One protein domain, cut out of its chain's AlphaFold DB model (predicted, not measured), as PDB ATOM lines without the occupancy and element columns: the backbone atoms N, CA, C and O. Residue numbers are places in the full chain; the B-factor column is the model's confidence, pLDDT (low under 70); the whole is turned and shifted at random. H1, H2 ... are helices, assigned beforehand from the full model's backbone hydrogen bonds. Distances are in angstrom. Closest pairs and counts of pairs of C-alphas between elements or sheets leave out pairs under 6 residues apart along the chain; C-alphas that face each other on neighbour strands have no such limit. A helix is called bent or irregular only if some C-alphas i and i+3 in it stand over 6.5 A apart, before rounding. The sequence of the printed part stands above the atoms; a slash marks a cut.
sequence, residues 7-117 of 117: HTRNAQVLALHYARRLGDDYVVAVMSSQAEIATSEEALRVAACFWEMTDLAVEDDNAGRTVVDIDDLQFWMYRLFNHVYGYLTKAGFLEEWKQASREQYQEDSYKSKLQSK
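What this domain is: This is residues 7 to 117 of the 117 residues of an uncharacterized protein of Hahella chejuensis (strain KCTC 2396) (UniProt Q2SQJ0). H3 runs through the middle of this model, with H4 folded back along it and H5 slanting over the side of H3 away from H1, and the three make a loose-ended up-and-down bundle. The hairpin of H1 and H2 is set against this, with H1 crossing H3 and H4 nearly at right angles, while residues 109 to 117, the last part of H5 and the end of the chain, stick out as a free tail. The printed part has 111 residues with five named helices, in the order H1 to H5, and no named strand, and its class is all helix. It is compact, with a radius of gyration of the C-alphas of 14.1 A and spans of 43 by 32 by 23 A.

How they stand to each other: Start with H1, residues 7 to 21, and H2, residues 25 to 31, a helical hairpin at a shallow tilt of 10 degrees, opposite ways; their closest C-alphas, of Ala 19 and Val 28, are 5.6 A apart. Next look at H3, residues 40 to 62, the hub, which touches four helices. With residues 15 to 19 alone H1 touches it, about perpendicular at 85 degrees; the closest C-alphas, of Tyr 18 and Met 53, are 5.4 A apart. H2 only just touches H3, with 3 pairs of C-alphas within 8 A, the closest being those of Val 27 and Val 46, 6.0 A apart. H4, residues 73 to 90, forms a helical hairpin with H3 at a shallow tilt of 10 degrees; the closest C-alphas, of Ala 57 and Leu 73, are 6.4 A apart. Residues 76 to 80 of H4 touch H1, about perpendicular at 88 degrees, with the C-alphas of Ala 11 and Trp 76 closest at 4.9 A. H5, residues 94 to 115, touches H3 with residues 96 to 104 alone, the same way at a steep tilt of 38 degrees; the C-alphas of Leu 44 and Glu 96 are closest at 4.9 A. H4 and H5 form a helical hairpin at 37 degrees, only just steep, and the C-alphas of Leu 88 and Leu 94 are closest at 6.2 A. H5 is apart from H1 and H2. Every O i to N i+4 pair is within hydrogen-bond range in H2, H3, H4 and H5; in H1 it is 10 of 11.

Where its parts are: Find C-alpha 7 at (157.864, 255.599, 370.403), where H1 begins; it is irregular, C-alphas 7 and 10 being 7.7 A apart. H3 runs 33.2 A from C-alpha 40, H4 25.5 A, and H5 32.1 A to C-alpha 115 at (187.557, 238.952, 352.674).

The domain as a whole: The two C-alphas farthest apart, of Gln 34 and Lys 117, are 45.2 A apart. The printed part has no cut and no long link. Mean pLDDT of the printed part is 94.2, and residues 116 to 117 are under 70.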
ATOM      1  N   HIS A   7     157.364 255.441 371.772       92.44
ATOM      2  CA  HIS A   7     157.864 255.599 370.403       92.44
ATOM      3  C   HIS A   7     159.269 255.030 370.168       92.44
ATOM      4  O   HIS A   7     159.744 255.033 369.031       92.44
ATOM      5  N   THR A   8     159.971 254.606 371.220       94.69
ATOM      6  CA  THR A   8     161.323 254.029 371.139       94.69
ATOM      7  C   THR A   8     161.394 252.629 371.737       94.69
ATOM      8  O   THR A   8     162.476 252.059 371.863       94.69
ATOM      9  N   ARG A   9     160.231 252.022 372.003       95.44
ATOM     10  CA  ARG A   9     160.107 250.671 372.549       95.44
ATOM     11  C   ARG A   9     160.777 249.612 371.677       95.44
ATOM     12  O   ARG A   9     161.480 248.763 372.207       95.44
ATOM     13  N   ASN A  10     160.624 249.677 370.357       97.25
ATOM     14  CA  ASN A  10     161.254 248.704 369.457       97.25
ATOM     15  C   ASN A  10     162.786 248.801 369.483       97.25
ATOM     16  O   ASN A  10     163.458 247.777 369.478       97.25
ATOM     17  N   ALA A  11     163.347 250.009 369.620       97.56
ATOM     18  CA  ALA A  11     164.786 250.180 369.822       97.56
ATOM     19  C   ALA A  11     165.256 249.508 371.127       97.56
ATOM     20  O   ALA A  11     166.289 248.843 371.138       97.56
ATOM     21  N   GLN A  12     164.471 249.616 372.205       97.50
ATOM     22  CA  GLN A  12     164.753 248.913 373.458       97.50
ATOM     23  C   GLN A  12     164.661 247.388 373.302       97.50
ATOM     24  O   GLN A  12     165.501 246.663 373.826       97.50
ATOM     25  N   VAL A  13     163.653 246.888 372.578       97.94
ATOM     26  CA  VAL A  13     163.488 245.450 372.312       97.94
ATOM     27  C   VAL A  13     164.702 244.893 371.572       97.94
ATOM     28  O   VAL A  13     165.227 243.863 371.994       97.94
ATOM     29  N   LEU A  14     165.191 245.589 370.540       98.06
ATOM     30  CA  LEU A  14     166.417 245.200 369.838       98.06
ATOM     31  C   LEU A  14     167.631 245.218 370.769       98.06
ATOM     32  O   LEU A  14     168.364 244.233 370.824       98.06
ATOM     33  N   ALA A  15     167.805 246.285 371.555       97.88
ATOM     34  CA  ALA A  15     168.907 246.385 372.511       97.88
ATOM     35  C   ALA A  15     168.920 245.200 373.490       97.88
ATOM     36  O   ALA A  15     169.953 244.573 373.705       97.88
ATOM     37  N   LEU A  16     167.757 244.844 374.045       98.19
ATOM     38  CA  LEU A  16     167.618 243.709 374.959       98.19
ATOM     39  C   LEU A  16     167.826 242.364 374.263       98.19
ATOM     40  O   LEU A  16     168.378 241.450 374.872       98.19
ATOM     41  N   HIS A  17     167.368 242.215 373.020       98.06
ATOM     42  CA  HIS A  17     167.582 240.999 372.244       98.06
ATOM     43  C   HIS A  17     169.077 240.754 372.020       98.06
ATOM     44  O   HIS A  17     169.585 239.690 372.380       98.06
ATOM     45  N   TYR A  18     169.792 241.750 371.494       98.25
ATOM     46  CA  TYR A  18     171.206 241.596 371.168       98.25
ATOM     47  C   TYR A  18     172.101 241.576 372.410       98.25
ATOM     48  O   TYR A  18     172.990 240.735 372.476       98.25
ATOM     49  N   ALA A  19     171.821 242.376 373.446       98.00
ATOM     50  CA  ALA A  19     172.560 242.299 374.714       98.00
ATOM     51  C   ALA A  19     172.489 240.895 375.340       98.00
ATOM     52  O   ALA A  19     173.496 240.362 375.805       98.00
ATOM     53  N   ARG A  20     171.311 240.252 375.297       98.12
ATOM     54  CA  ARG A  20     171.145 238.863 375.758       98.12
ATOM     55  C   ARG A  20     171.882 237.867 374.871       98.12
ATOM     56  O   ARG A  20     172.458 236.920 375.392       98.12
ATOM     57  N   ARG A  21     171.876 238.071 373.550       97.44
ATOM     58  CA  ARG A  21     172.613 237.227 372.594       97.44
ATOM     59  C   ARG A  21     174.129 237.303 372.814       97.44
ATOM     60  O   ARG A  21     174.801 236.291 372.648       97.44
ATOM     61  N   LEU A  22     174.634 238.463 373.229       97.56
ATOM     62  CA  LEU A  22     176.034 238.692 373.603       97.56
ATOM     63  C   LEU A  22     176.372 238.211 375.027       97.56
ATOM     64  O   LEU A  22     177.541 238.138 375.389       97.56
ATOM     65  N   GLY A  23     175.367 237.846 375.832       97.62
ATOM     66  CA  GLY A  23     175.563 237.355 377.198       97.62
ATOM     67  C   GLY A  23     175.997 238.433 378.196       97.62
ATOM     68  O   GLY A  23     176.583 238.106 379.227       97.62
ATOM     69  N   ASP A  24     175.731 239.711 377.906       96.62
ATOM     70  CA  ASP A  24     176.126 240.823 378.769       96.62
ATOM     71  C   ASP A  24     174.969 241.281 379.676       96.62
ATOM     72  O   ASP A  24     174.203 242.192 379.350       96.62
ATOM     73  N   ASP A  25     174.862 240.665 380.858       97.50
ATOM     74  CA  ASP A  25     173.812 240.964 381.844       97.50
ATOM     75  C   ASP A  25     173.833 242.416 382.347       97.50
ATOM     76  O   ASP A  25     172.786 242.982 382.674       97.50
ATOM     77  N   TYR A  26     175.011 243.046 382.395       97.94
ATOM     78  CA  TYR A  26     175.115 244.443 382.808       97.94
ATOM     79  C   TYR A  26     174.504 245.359 381.749       97.94
ATOM     80  O   TYR A  26     173.696 246.232 382.065       97.94
ATOM     81  N   VAL A  27     174.824 245.125 380.476       98.00
ATOM     82  CA  VAL A  27     174.237 245.890 379.374       98.00
ATOM     83  C   VAL A  27     172.734 245.621 379.275       98.00
ATOM     84  O   VAL A  27     171.972 246.558 379.049       98.00
ATOM     85  N   VAL A  28     172.263 244.397 379.549       98.31
ATOM     86  CA  VAL A  28     170.821 244.112 379.694       98.31
ATOM     87  C   VAL A  28     170.193 244.968 380.800       98.31
ATOM     88  O   VAL A  28     169.127 245.553 380.585       98.31
ATOM     89  N   ALA A  29     170.835 245.091 381.965       98.06
ATOM     90  CA  ALA A  29     170.348 245.929 383.061       98.06
ATOM     91  C   ALA A  29     170.319 247.423 382.679       98.06
ATOM     92  O   ALA A  29     169.348 248.121 382.967       98.06
ATOM     93  N   VAL A  30     171.330 247.920 381.963       97.88
ATOM     94  CA  VAL A  30     171.362 249.309 381.470       97.88
ATOM     95  C   VAL A  30     170.265 249.559 380.424       97.88
ATOM     96  O   VAL A  30     169.515 250.530 380.537       97.88
ATOM     97  N   MET A  31     170.115 248.673 379.434       97.75
ATOM     98  CA  MET A  31     169.129 248.812 378.347       97.75
ATOM     99  C   MET A  31     167.685 248.582 378.812       97.75
ATOM    100  O   MET A  31     166.742 249.067 378.189       97.75
ATOM    101  N   SER A  32     167.488 247.881 379.929       96.44
ATOM    102  CA  SER A  32     166.189 247.762 380.609       96.44
ATOM    103  C   SER A  32     165.903 248.913 381.580       96.44
ATOM    104  O   SER A  32     164.881 248.884 382.264       96.44
ATOM    105  N   SER A  33     166.780 249.924 381.634       95.50
ATOM    106  CA  SER A  33     166.687 251.061 382.557       95.50
ATOM    107  C   SER A  33     166.693 250.641 384.037       95.50
ATOM    108  O   SER A  33     166.108 251.317 384.876       95.50
ATOM    109  N   GLN A  34     167.335 249.517 384.364       96.06
ATOM    110  CA  GLN A  34     167.486 248.994 385.729       96.06
ATOM    111  C   GLN A  34     168.837 249.352 386.360       96.06
ATOM    112  O   GLN A  34     168.983 249.262 387.577       96.06
ATOM    113  N   ALA A  35     169.814 249.763 385.549       96.06
ATOM    114  CA  ALA A  35     171.139 250.178 385.993       96.06
ATOM    115  C   ALA A  35     171.538 251.539 385.404       96.06
ATOM    116  O   ALA A  35     171.102 251.931 384.316       96.06
ATOM    117  N   GLU A  36     172.391 252.254 386.133       94.75
ATOM    118  CA  GLU A  36     173.047 253.476 385.672       94.75
ATOM    119  C   GLU A  36     174.500 253.211 385.324       94.75
ATOM    120  O   GLU A  36     175.157 252.393 385.953       94.75
ATOM    121  N   ILE A  37     174.992 253.956 384.339       97.19
ATOM    122  CA  ILE A  37     176.412 254.023 384.017       97.19
ATOM    123  C   ILE A  37     177.026 255.091 384.920       97.19
ATOM    124  O   ILE A  37     176.677 256.267 384.786       97.19
ATOM    125  N   ALA A  38     177.907 254.684 385.827       95.94
ATOM    126  CA  ALA A  38     178.536 255.552 386.819       95.94
ATOM    127  C   ALA A  38     180.031 255.774 386.551       95.94
ATOM    128  O   ALA A  38     180.606 256.750 387.032       95.94
ATOM    129  N   THR A  39     180.666 254.887 385.787       98.25
ATOM    130  CA  THR A  39     182.111 254.906 385.543       98.25
ATOM    131  C   THR A  39     182.455 254.880 384.057       98.25
ATOM    132  O   THR A  39     181.678 254.420 383.220       98.25
ATOM    133  N   SER A  40     183.668 255.330 383.731       98.25
ATOM    134  CA  SER A  40     184.233 255.226 382.381       98.25
ATOM    135  C   SER A  40     184.318 253.781 381.882       98.25
ATOM    136  O   SER A  40     184.085 253.525 380.706       98.25
ATOM    137  N   GLU A  41     184.616 252.819 382.759       98.38
ATOM    138  CA  GLU A  41     184.685 251.398 382.388       98.38
ATOM    139  C   GLU A  41     183.313 250.870 381.954       98.38
ATOM    140  O   GLU A  41     183.173 250.256 380.896       98.38
ATOM    141  N   GLU A  42     182.274 251.177 382.728       98.38
ATOM    142  CA  GLU A  42     180.894 250.826 382.394       98.38
ATOM    143  C   GLU A  42     180.420 251.515 381.109       98.38
ATOM    144  O   GLU A  42     179.720 250.905 380.300       98.38
ATOM    145  N   ALA A  43     180.799 252.781 380.908       98.44
ATOM    146  CA  ALA A  43     180.462 253.535 379.708       98.44
ATOM    147  C   ALA A  43     181.113 252.933 378.461       98.44
ATOM    148  O   ALA A  43     180.440 252.756 377.442       98.44
ATOM    149  N   LEU A  44     182.397 252.577 378.556       98.50
ATOM    150  CA  LEU A  44     183.130 251.924 377.479       98.50
ATOM    151  C   LEU A  44     182.522 250.556 377.152       98.50
ATOM    152  O   LEU A  44     182.293 250.268 375.982       98.50
ATOM    153  N   ARG A  45     182.178 249.757 378.169       98.25
ATOM    154  CA  ARG A  45     181.497 248.465 377.995       98.25
ATOM    155  C   ARG A  45     180.175 248.607 377.243       98.25
ATOM    156  O   ARG A  45     179.928 247.873 376.292       98.25
ATOM    157  N   VAL A  46     179.331 249.565 377.634       98.44
ATOM    158  CA  VAL A  46     178.043 249.811 376.960       98.44
ATOM    159  C   VAL A  46     178.248 250.305 375.525       98.44
ATOM    160  O   VAL A  46     177.528 249.872 374.628       98.44
ATOM    161  N   ALA A  47     179.224 251.186 375.292       98.38
ATOM    162  CA  ALA A  47     179.530 251.696 373.958       98.38
ATOM    163  C   ALA A  47     180.074 250.600 373.024       98.38
ATOM    164  O   ALA A  47     179.635 250.514 371.882       98.38
ATOM    165  N   ALA A  48     180.985 249.753 373.508       98.19
ATOM    166  CA  ALA A  48     181.513 248.616 372.756       98.19
ATOM    167  C   ALA A  48     180.404 247.606 372.431       98.19
ATOM    168  O   ALA A  48     180.187 247.278 371.268       98.19
ATOM    169  N   CYS A  49     179.610 247.225 373.437       98.12
ATOM    170  CA  CYS A  49     178.496 246.304 373.242       98.12
ATOM    171  C   CYS A  49     177.472 246.853 372.232       98.12
ATOM    172  O   CYS A  49     176.976 246.099 371.405       98.12
ATOM    173  N   PHE A  50     177.188 248.163 372.215       98.38
ATOM    174  CA  PHE A  50     176.310 248.764 371.199       98.38
ATOM    175  C   PHE A  50     176.805 248.533 369.756       98.38
ATOM    176  O   PHE A  50     175.993 248.282 368.859       98.38
ATOM    177  N   TRP A  51     178.116 248.606 369.515       97.75
ATOM    178  CA  TRP A  51     178.670 248.338 368.188       97.75
ATOM    179  C   TRP A  51     178.574 246.857 367.821       97.75
ATOM    180  O   TRP A  51     178.111 246.547 366.726       97.75
ATOM    181  N   GLU A  52     178.824 245.949 368.765       97.81
ATOM    182  CA  GLU A  52     178.582 244.513 368.560       97.81
ATOM    183  C   GLU A  52     177.104 244.209 368.243       97.81
ATOM    184  O   GLU A  52     176.802 243.402 367.363       97.81
ATOM    185  N   MET A  53     176.151 244.891 368.895       97.88
ATOM    186  CA  MET A  53     174.726 244.776 368.546       97.88
ATOM    187  C   MET A  53     174.442 245.244 367.114       97.88
ATOM    188  O   MET A  53     173.546 244.710 366.463       97.88
ATOM    189  N   THR A  54     175.171 246.253 366.634       97.06
ATOM    190  CA  THR A  54     175.019 246.780 365.271       97.06
ATOM    191  C   THR A  54     175.494 245.761 364.241       97.06
ATOM    192  O   THR A  54     174.774 245.525 363.272       97.06
ATOM    193  N   ASP A  55     176.621 245.092 364.487       95.94
ATOM    194  CA  ASP A  55     177.110 244.007 363.629       95.94
ATOM    195  C   ASP A  55     176.095 242.858 363.553       95.94
ATOM    196  O   ASP A  55     175.710 242.436 362.460       95.94
ATOM    197  N   LEU A  56     175.571 242.412 364.702       96.50
ATOM    198  CA  LEU A  56     174.537 241.371 364.748       96.50
ATOM    199  C   LEU A  56     173.257 241.780 364.010       96.50
ATOM    200  O   LEU A  56     172.654 240.957 363.320       96.50
ATOM    201  N   ALA A  57     172.847 243.045 364.128       96.69
ATOM    202  CA  ALA A  57     171.676 243.553 363.427       96.69
ATOM    203  C   ALA A  57     171.876 243.603 361.911       96.69
ATOM    204  O   ALA A  57     170.954 243.270 361.172       96.69
ATOM    205  N   VAL A  58     173.074 243.964 361.444       94.94
ATOM    206  CA  VAL A  58     173.432 243.925 360.019       94.94
ATOM    207  C   VAL A  58     173.450 242.486 359.499       94.94
ATOM    208  O   VAL A  58     172.978 242.225 358.393       94.94
ATOM    209  N   GLU A  59     173.968 241.531 360.272       95.31
ATOM    210  CA  GLU A  59     173.926 240.110 359.908       95.31
ATOM    211  C   GLU A  59     172.493 239.578 359.789       95.31
ATOM    212  O   GLU A  59     172.192 238.816 358.867       95.31
ATOM    213  N   ASP A  60     171.620 239.945 360.729       95.75
ATOM    214  CA  ASP A  60     170.218 239.533 360.729       95.75
ATOM    215  C   ASP A  60     169.451 240.173 359.558       95.75
ATOM    216  O   ASP A  60     168.762 239.453 358.832       95.75
ATOM    217  N   ASP A  61     169.661 241.466 359.297       94.38
ATOM    218  CA  ASP A  61     169.060 242.198 358.173       94.38
ATOM    219  C   ASP A  61     169.478 241.610 356.814       94.38
ATOM    220  O   ASP A  61     168.632 241.245 355.994       94.38
ATOM    221  N   ASN A  62     170.780 241.374 356.609       93.88
ATOM    222  CA  ASN A  62     171.305 240.745 355.389       93.88
ATOM    223  C   ASN A  62     170.775 239.319 355.172       93.88
ATOM    224  O   ASN A  62     170.687 238.849 354.036       93.88
ATOM    225  N   ALA A  63     170.443 238.610 356.253       94.69
ATOM    226  CA  ALA A  63     169.856 237.276 356.203       94.69
ATOM    227  C   ALA A  63     168.322 237.288 356.066       94.69
ATOM    228  O   ALA A  63     167.718 236.214 356.020       94.69
ATOM    229  N   GLY A  64     167.686 238.466 356.026       92.06
ATOM    230  CA  GLY A  64     166.231 238.614 356.010       92.06
ATOM    231  C   GLY A  64     165.556 238.115 357.292       92.06
ATOM    232  O   GLY A  64     164.406 237.674 357.248       92.06
ATOM    233  N   ARG A  65     166.277 238.112 358.423       92.56
ATOM    234  CA  ARG A  65     165.738 237.734 359.733       92.56
ATOM    235  C   ARG A  65     165.080 238.942 360.385       92.56
ATOM    236  O   ARG A  65     165.646 240.027 360.415       92.56
ATOM    237  N   THR A  66     163.914 238.721 360.975       90.31
ATOM    238  CA  THR A  66     163.254 239.702 361.838       90.31
ATOM    239  C   THR A  66     163.549 239.388 363.302       90.31
ATOM    240  O   THR A  66     163.787 238.235 363.679       90.31
ATOM    241  N   VAL A  67     163.524 240.417 364.149       91.75
ATOM    242  CA  VAL A  67     163.726 240.271 365.597       91.75
ATOM    243  C   VAL A  67     162.455 240.679 366.316       91.75
ATOM    244  O   VAL A  67     162.127 241.856 366.359       91.75
ATOM    245  N   VAL A  68     161.750 239.715 366.915       89.44
ATOM    246  CA  VAL A  68     160.510 239.973 367.680       89.44
ATOM    247  C   VAL A  68     159.502 240.793 366.853       89.44
ATOM    248  O   VAL A  68     159.013 241.826 367.300       89.44
ATOM    249  N   ASP A  69     159.246 240.354 365.618       90.25
ATOM    250  CA  ASP A  69     158.339 241.016 364.664       90.25
ATOM    251  C   ASP A  69     158.733 242.468 364.309       90.25
ATOM    252  O   ASP A  69     157.895 243.290 363.934       90.25
ATOM    253  N   ILE A  70     160.019 242.809 364.451       93.44
ATOM    254  CA  ILE A  70     160.587 244.081 363.999       93.44
ATOM    255  C   ILE A  70     161.244 243.868 362.635       93.44
ATOM    256  O   ILE A  70     162.238 243.145 362.533       93.44
ATOM    257  N   ASP A  71     160.703 244.544 361.620       84.38
ATOM    258  CA  ASP A  71     161.113 244.375 360.219       84.38
ATOM    259  C   ASP A  71     162.197 245.373 359.774       84.38
ATOM    260  O   ASP A  71     163.042 245.044 358.954       84.38
ATOM    261  N   ASP A  72     162.199 246.596 360.317       93.81
ATOM    262  CA  ASP A  72     163.151 247.652 359.935       93.81
ATOM    263  C   ASP A  72     164.277 247.772 360.973       93.81
ATOM    264  O   ASP A  72     164.319 248.698 361.797       93.81
ATOM    265  N   LEU A  73     165.161 246.767 360.992       95.94
ATOM    266  CA  LEU A  73     166.260 246.688 361.958       95.94
ATOM    267  C   LEU A  73     167.167 247.920 361.866       95.94
ATOM    268  O   LEU A  73     167.532 248.488 362.899       95.94
ATOM    269  N   GLN A  74     167.470 248.388 360.652       94.94
ATOM    270  CA  GLN A  74     168.313 249.563 360.430       94.94
ATOM    271  C   GLN A  74     167.711 250.829 361.057       94.94
ATOM    272  O   GLN A  74     168.405 251.551 361.783       94.94
ATOM    273  N   PHE A  75     166.420 251.096 360.831       96.25
ATOM    274  CA  PHE A  75     165.741 252.246 361.424       96.25
ATOM    275  C   PHE A  75     165.771 252.196 362.951       96.25
ATOM    276  O   PHE A  75     166.107 253.188 363.606       96.25
ATOM    277  N   TRP A  76     165.438 251.049 363.545       97.69
ATOM    278  CA  TRP A  76     165.367 250.931 365.000       97.69
ATOM    279  C   TRP A  76     166.744 250.938 365.666       97.69
ATOM    280  O   TRP A  76     166.882 251.546 366.731       97.69
ATOM    281  N   MET A  77     167.775 250.389 365.023       97.94
ATOM    282  CA  MET A  77     169.160 250.525 365.481       97.94
ATOM    283  C   MET A  77     169.651 251.973 365.401       97.94
ATOM    284  O   MET A  77     170.310 252.445 366.326       97.94
ATOM    285  N   TYR A  78     169.249 252.741 364.384       97.56
ATOM    286  CA  TYR A  78     169.531 254.180 364.346       97.56
ATOM    287  C   TYR A  78     168.809 254.954 365.465       97.56
ATOM    288  O   TYR A  78     169.344 255.898 366.055       97.56
ATOM    289  N   ARG A  79     167.582 254.556 365.824       97.44
ATOM    290  CA  ARG A  79     166.885 255.128 366.989       97.44
ATOM    291  C   ARG A  79     167.598 254.783 368.297       97.44
ATOM    292  O   ARG A  79     167.723 255.671 369.144       97.44
ATOM    293  N   LEU A  80     168.096 253.553 368.429       98.00
ATOM    294  CA  LEU A  80     168.897 253.120 369.573       98.00
ATOM    295  C   LEU A  80     170.205 253.913 369.674       98.00
ATOM    296  O   LEU A  80     170.501 254.434 370.748       98.00
ATOM    297  N   PHE A  81     170.920 254.093 368.558       98.12
ATOM    298  CA  PHE A  81     172.121 254.929 368.474       98.12
ATOM    299  C   PHE A  81     171.884 256.295 369.119       98.12
ATOM    300  O   PHE A  81     172.611 256.692 370.025       98.12
ATOM    301  N   ASN A  82     170.814 256.990 368.718       96.62
ATOM    302  CA  ASN A  82     170.508 258.324 369.235       96.62
ATOM    303  C   ASN A  82     170.272 258.335 370.756       96.62
ATOM    304  O   ASN A  82     170.575 259.331 371.412       96.62
ATOM    305  N   HIS A  83     169.738 257.249 371.322       95.38
ATOM    306  CA  HIS A  83     169.516 257.126 372.766       95.38
ATOM    307  C   HIS A  83     170.813 256.846 373.517       95.38
ATOM    308  O   HIS A  83     171.121 257.557 374.471       95.38
ATOM    309  N   VAL A  84     171.585 255.854 373.074       97.69
ATOM    310  CA  VAL A  84     172.832 255.459 373.743       97.69
ATOM    311  C   VAL A  84     173.863 256.582 373.649       97.69
ATOM    312  O   VAL A  84     174.371 257.035 374.674       97.69
ATOM    313  N   TYR A  85     174.093 257.113 372.445       97.75
ATOM    314  CA  TYR A  85     174.981 258.256 372.234       97.75
ATOM    315  C   TYR A  85     174.504 259.483 373.018       97.75
ATOM    316  O   TYR A  85     175.278 260.112 373.742       97.75
ATOM    317  N   GLY A  86     173.215 259.818 372.919       97.12
ATOM    318  CA  GLY A  86     172.640 260.965 373.618       97.12
ATOM    319  C   GLY A  86     172.765 260.860 375.139       97.12
ATOM    320  O   GLY A  86     173.015 261.866 375.798       97.12
ATOM    321  N   TYR A  87     172.624 259.659 375.697       97.06
ATOM    322  CA  TYR A  87     172.810 259.413 377.122       97.06
ATOM    323  C   TYR A  87     174.277 259.547 377.539       97.06
ATOM    324  O   TYR A  87     174.586 260.355 378.414       97.06
ATOM    325  N   LEU A  88     175.181 258.805 376.891       97.88
ATOM    326  CA  LEU A  88     176.605 258.790 377.238       97.88
ATOM    327  C   LEU A  88     177.218 260.188 377.154       97.88
ATOM    328  O   LEU A  88     177.918 260.616 378.066       97.88
ATOM    329  N   THR A  89     176.888 260.944 376.107       97.25
ATOM    330  CA  THR A  89     177.388 262.315 375.946       97.25
ATOM    331  C   THR A  89     176.887 263.264 377.027       97.25
ATOM    332  O   THR A  89     177.684 264.019 377.582       97.25
ATOM    333  N   LYS A  90     175.596 263.210 377.377       97.31
ATOM    334  CA  LYS A  90     175.036 264.017 378.474       97.31
ATOM    335  C   LYS A  90     175.624 263.640 379.834       97.31
ATOM    336  O   LYS A  90     175.758 264.513 380.684       97.31
ATOM    337  N   ALA A  91     175.977 262.371 380.024       96.56
ATOM    338  CA  ALA A  91     176.604 261.863 381.241       96.56
ATOM    339  C   ALA A  91     178.122 262.139 381.323       96.56
ATOM    340  O   ALA A  91     178.733 261.845 382.345       96.56
ATOM    341  N   GLY A  92     178.732 262.730 380.287       98.06
ATOM    342  CA  GLY A  92     180.160 263.075 380.263       98.06
ATOM    343  C   GLY A  92     181.075 262.012 379.645       98.06
ATOM    344  O   GLY A  92     182.282 262.222 379.599       98.06
ATOM    345  N   PHE A  93     180.517 260.929 379.100       98.50
ATOM    346  CA  PHE A  93     181.254 259.780 378.563       98.50
ATOM    347  C   PHE A  93     181.473 259.830 377.038       98.50
ATOM    348  O   PHE A  93     181.364 258.832 376.319       98.50
ATOM    349  N   LEU A  94     181.708 261.028 376.492       98.25
ATOM    350  CA  LEU A  94     181.924 261.203 375.050       98.25
ATOM    351  C   LEU A  94     183.233 260.545 374.579       98.25
ATOM    352  O   LEU A  94     183.309 260.084 373.438       98.25
ATOM    353  N   GLU A  95     184.271 260.520 375.414       98.50
ATOM    354  CA  GLU A  95     185.568 259.966 375.014       98.50
ATOM    355  C   GLU A  95     185.544 258.437 374.945       98.50
ATOM    356  O   GLU A  95     186.109 257.870 374.011       98.50
ATOM    357  N   GLU A  96     184.803 257.783 375.835       98.69
ATOM    358  CA  GLU A  96     184.535 256.345 375.830       98.69
ATOM    359  C   GLU A  96     183.748 255.948 374.578       98.69
ATOM    360  O   GLU A  96     184.113 254.995 373.886       98.69
ATOM    361  N   TRP A  97     182.735 256.737 374.203       98.38
ATOM    362  CA  TRP A  97     182.015 256.534 372.943       98.38
ATOM    363  C   TRP A  97     182.942 256.617 371.723       98.38
ATOM    364  O   TRP A  97     182.911 255.754 370.840       98.38
ATOM    365  N   LYS A  98     183.783 257.658 371.656       98.06
ATOM    366  CA  LYS A  98     184.751 257.826 370.562       98.06
ATOM    367  C   LYS A  98     185.778 256.702 370.547       98.06
ATOM    368  O   LYS A  98     186.207 256.307 369.467       98.06
ATOM    369  N   GLN A  99     186.202 256.226 371.716       98.06
ATOM    370  CA  GLN A  99     187.128 255.110 371.832       98.06
ATOM    371  C   GLN A  99     186.521 253.844 371.231       98.06
ATOM    372  O   GLN A  99     187.089 253.343 370.262       98.06
ATOM    373  N   ALA A 100     185.351 253.416 371.708       97.62
ATOM    374  CA  ALA A 100     184.660 252.243 371.174       97.62
ATOM    375  C   ALA A 100     184.412 252.366 369.659       97.62
ATOM    376  O   ALA A 100     184.672 251.437 368.903       97.62
ATOM    377  N   SER A 101     184.012 253.554 369.187       95.25
ATOM    378  CA  SER A 101     183.825 253.805 367.750       95.25
ATOM    379  C   SER A 101     185.125 253.614 366.953       95.25
ATOM    380  O   SER A 101     185.112 253.025 365.877       95.25
ATOM    381  N   ARG A 102     186.266 254.116 367.452       96.06
ATOM    382  CA  ARG A 102     187.572 253.943 366.786       96.06
ATOM    383  C   ARG A 102     187.995 252.480 366.734       96.06
ATOM    384  O   ARG A 102     188.555 252.071 365.720       96.06
ATOM    385  N   GLU A 103     187.770 251.741 367.814       93.69
ATOM    386  CA  GLU A 103     188.084 250.313 367.906       93.69
ATOM    387  C   GLU A 103     187.246 249.513 366.896       93.69
ATOM    388  O   GLU A 103     187.828 248.801 366.077       93.69
ATOM    389  N   GLN A 104     185.932 249.766 366.824       92.44
ATOM    390  CA  GLN A 104     185.046 249.175 365.812       92.44
ATOM    391  C   GLN A 104     185.531 249.456 364.378       92.44
ATOM    392  O   GLN A 104     185.704 248.538 363.580       92.44
ATOM    393  N   TYR A 105     185.832 250.718 364.037       86.31
ATOM    394  CA  TYR A 105     186.308 251.065 362.689       86.31
ATOM    395  C   TYR A 105     187.603 250.336 362.296       86.31
ATOM    396  O   TYR A 105     187.810 250.009 361.122       86.31
ATOM    397  N   GLN A 106     188.510 250.121 363.251       83.94
ATOM    398  CA  GLN A 106     189.748 249.383 363.003       83.94
ATOM    399  C   GLN A 106     189.467 247.901 362.747       83.94
ATOM    400  O   GLN A 106     190.065 247.322 361.835       83.94
ATOM    401  N   GLU A 107     188.545 247.313 363.507       79.94
ATOM    402  CA  GLU A 107     188.111 245.930 363.336       79.94
ATOM    403  C   GLU A 107     187.456 245.703 361.966       79.94
ATOM    404  O   GLU A 107     187.875 244.809 361.225       79.94
ATOM    405  N   ASP A 108     186.521 246.563 361.564       82.00
ATOM    406  CA  ASP A 108     185.847 246.473 360.263       82.00
ATOM    407  C   ASP A 108     186.831 246.612 359.095       82.00
ATOM    408  O   ASP A 108     186.784 245.862 358.112       82.00
ATOM    409  N   SER A 109     187.794 247.533 359.221       81.06
ATOM    410  CA  SER A 109     188.870 247.689 358.239       81.06
ATOM    411  C   SER A 109     189.719 246.421 358.109       81.06
ATOM    412  O   SER A 109     190.159 246.074 357.008       81.06
ATOM    413  N   TYR A 110     189.959 245.716 359.216       77.94
ATOM    414  CA  TYR A 110     190.702 244.461 359.219       77.94
ATOM    415  C   TYR A 110     189.892 243.315 358.592       77.94
ATOM    416  O   TYR A 110     190.409 242.634 357.701       77.94
ATOM    417  N   LYS A 111     188.617 243.149 358.974       80.12
ATOM    418  CA  LYS A 111     187.698 242.141 358.406       80.12
ATOM    419  C   LYS A 111     187.566 242.290 356.886       80.12
ATOM    420  O   LYS A 111     187.709 241.307 356.157       80.12
ATOM    421  N   SER A 112     187.406 243.521 356.393       80.12
ATOM    422  CA  SER A 112     187.302 243.810 354.955       80.12
ATOM    423  C   SER A 112     188.539 243.356 354.163       80.12
ATOM    424  O   SER A 112     188.412 242.740 353.105       80.12
ATOM    425  N   LYS A 113     189.750 243.575 354.698       78.56
ATOM    426  CA  LYS A 113     191.009 243.158 354.048       78.56
ATOM    427  C   LYS A 113     191.206 241.643 353.997       78.56
ATOM    428  O   LYS A 113     191.967 241.162 353.156       78.56
ATOM    429  N   LEU A 114     190.596 240.896 354.916       72.62
ATOM    430  CA  LEU A 114     190.655 239.433 354.917       72.62
ATOM    431  C   LEU A 114     189.714 238.823 353.877       72.62
ATOM    432  O   LEU A 114     190.083 237.836 353.254       72.62
ATOM    433  N   GLN A 115     188.543 239.424 353.656       70.50
ATOM    434  CA  GLN A 115     187.557 238.952 352.674       70.50
ATOM    435  C   GLN A 115     187.944 239.256 351.217       70.50
ATOM    436  O   GLN A 115     187.373 238.682 350.295       70.50
ATOM    437  N   SER A 116     188.911 240.151 350.992       68.38
ATOM    438  CA  SER A 116     189.426 240.497 349.661       68.38
ATOM    439  C   SER A 116     190.624 239.646 349.203       68.38
ATOM    440  O   SER A 116     191.281 240.018 348.229       68.38
ATOM    441  N   LYS A 117     190.973 238.576 349.928       52.06
ATOM    442  CA  LYS A 117     192.048 237.627 349.589       52.06
ATOM    443  C   LYS A 117     191.469 236.280 349.190       52.06
ATOM    444  O   LYS A 117     192.065 235.670 348.277       52.06
TER     445      LYS A 117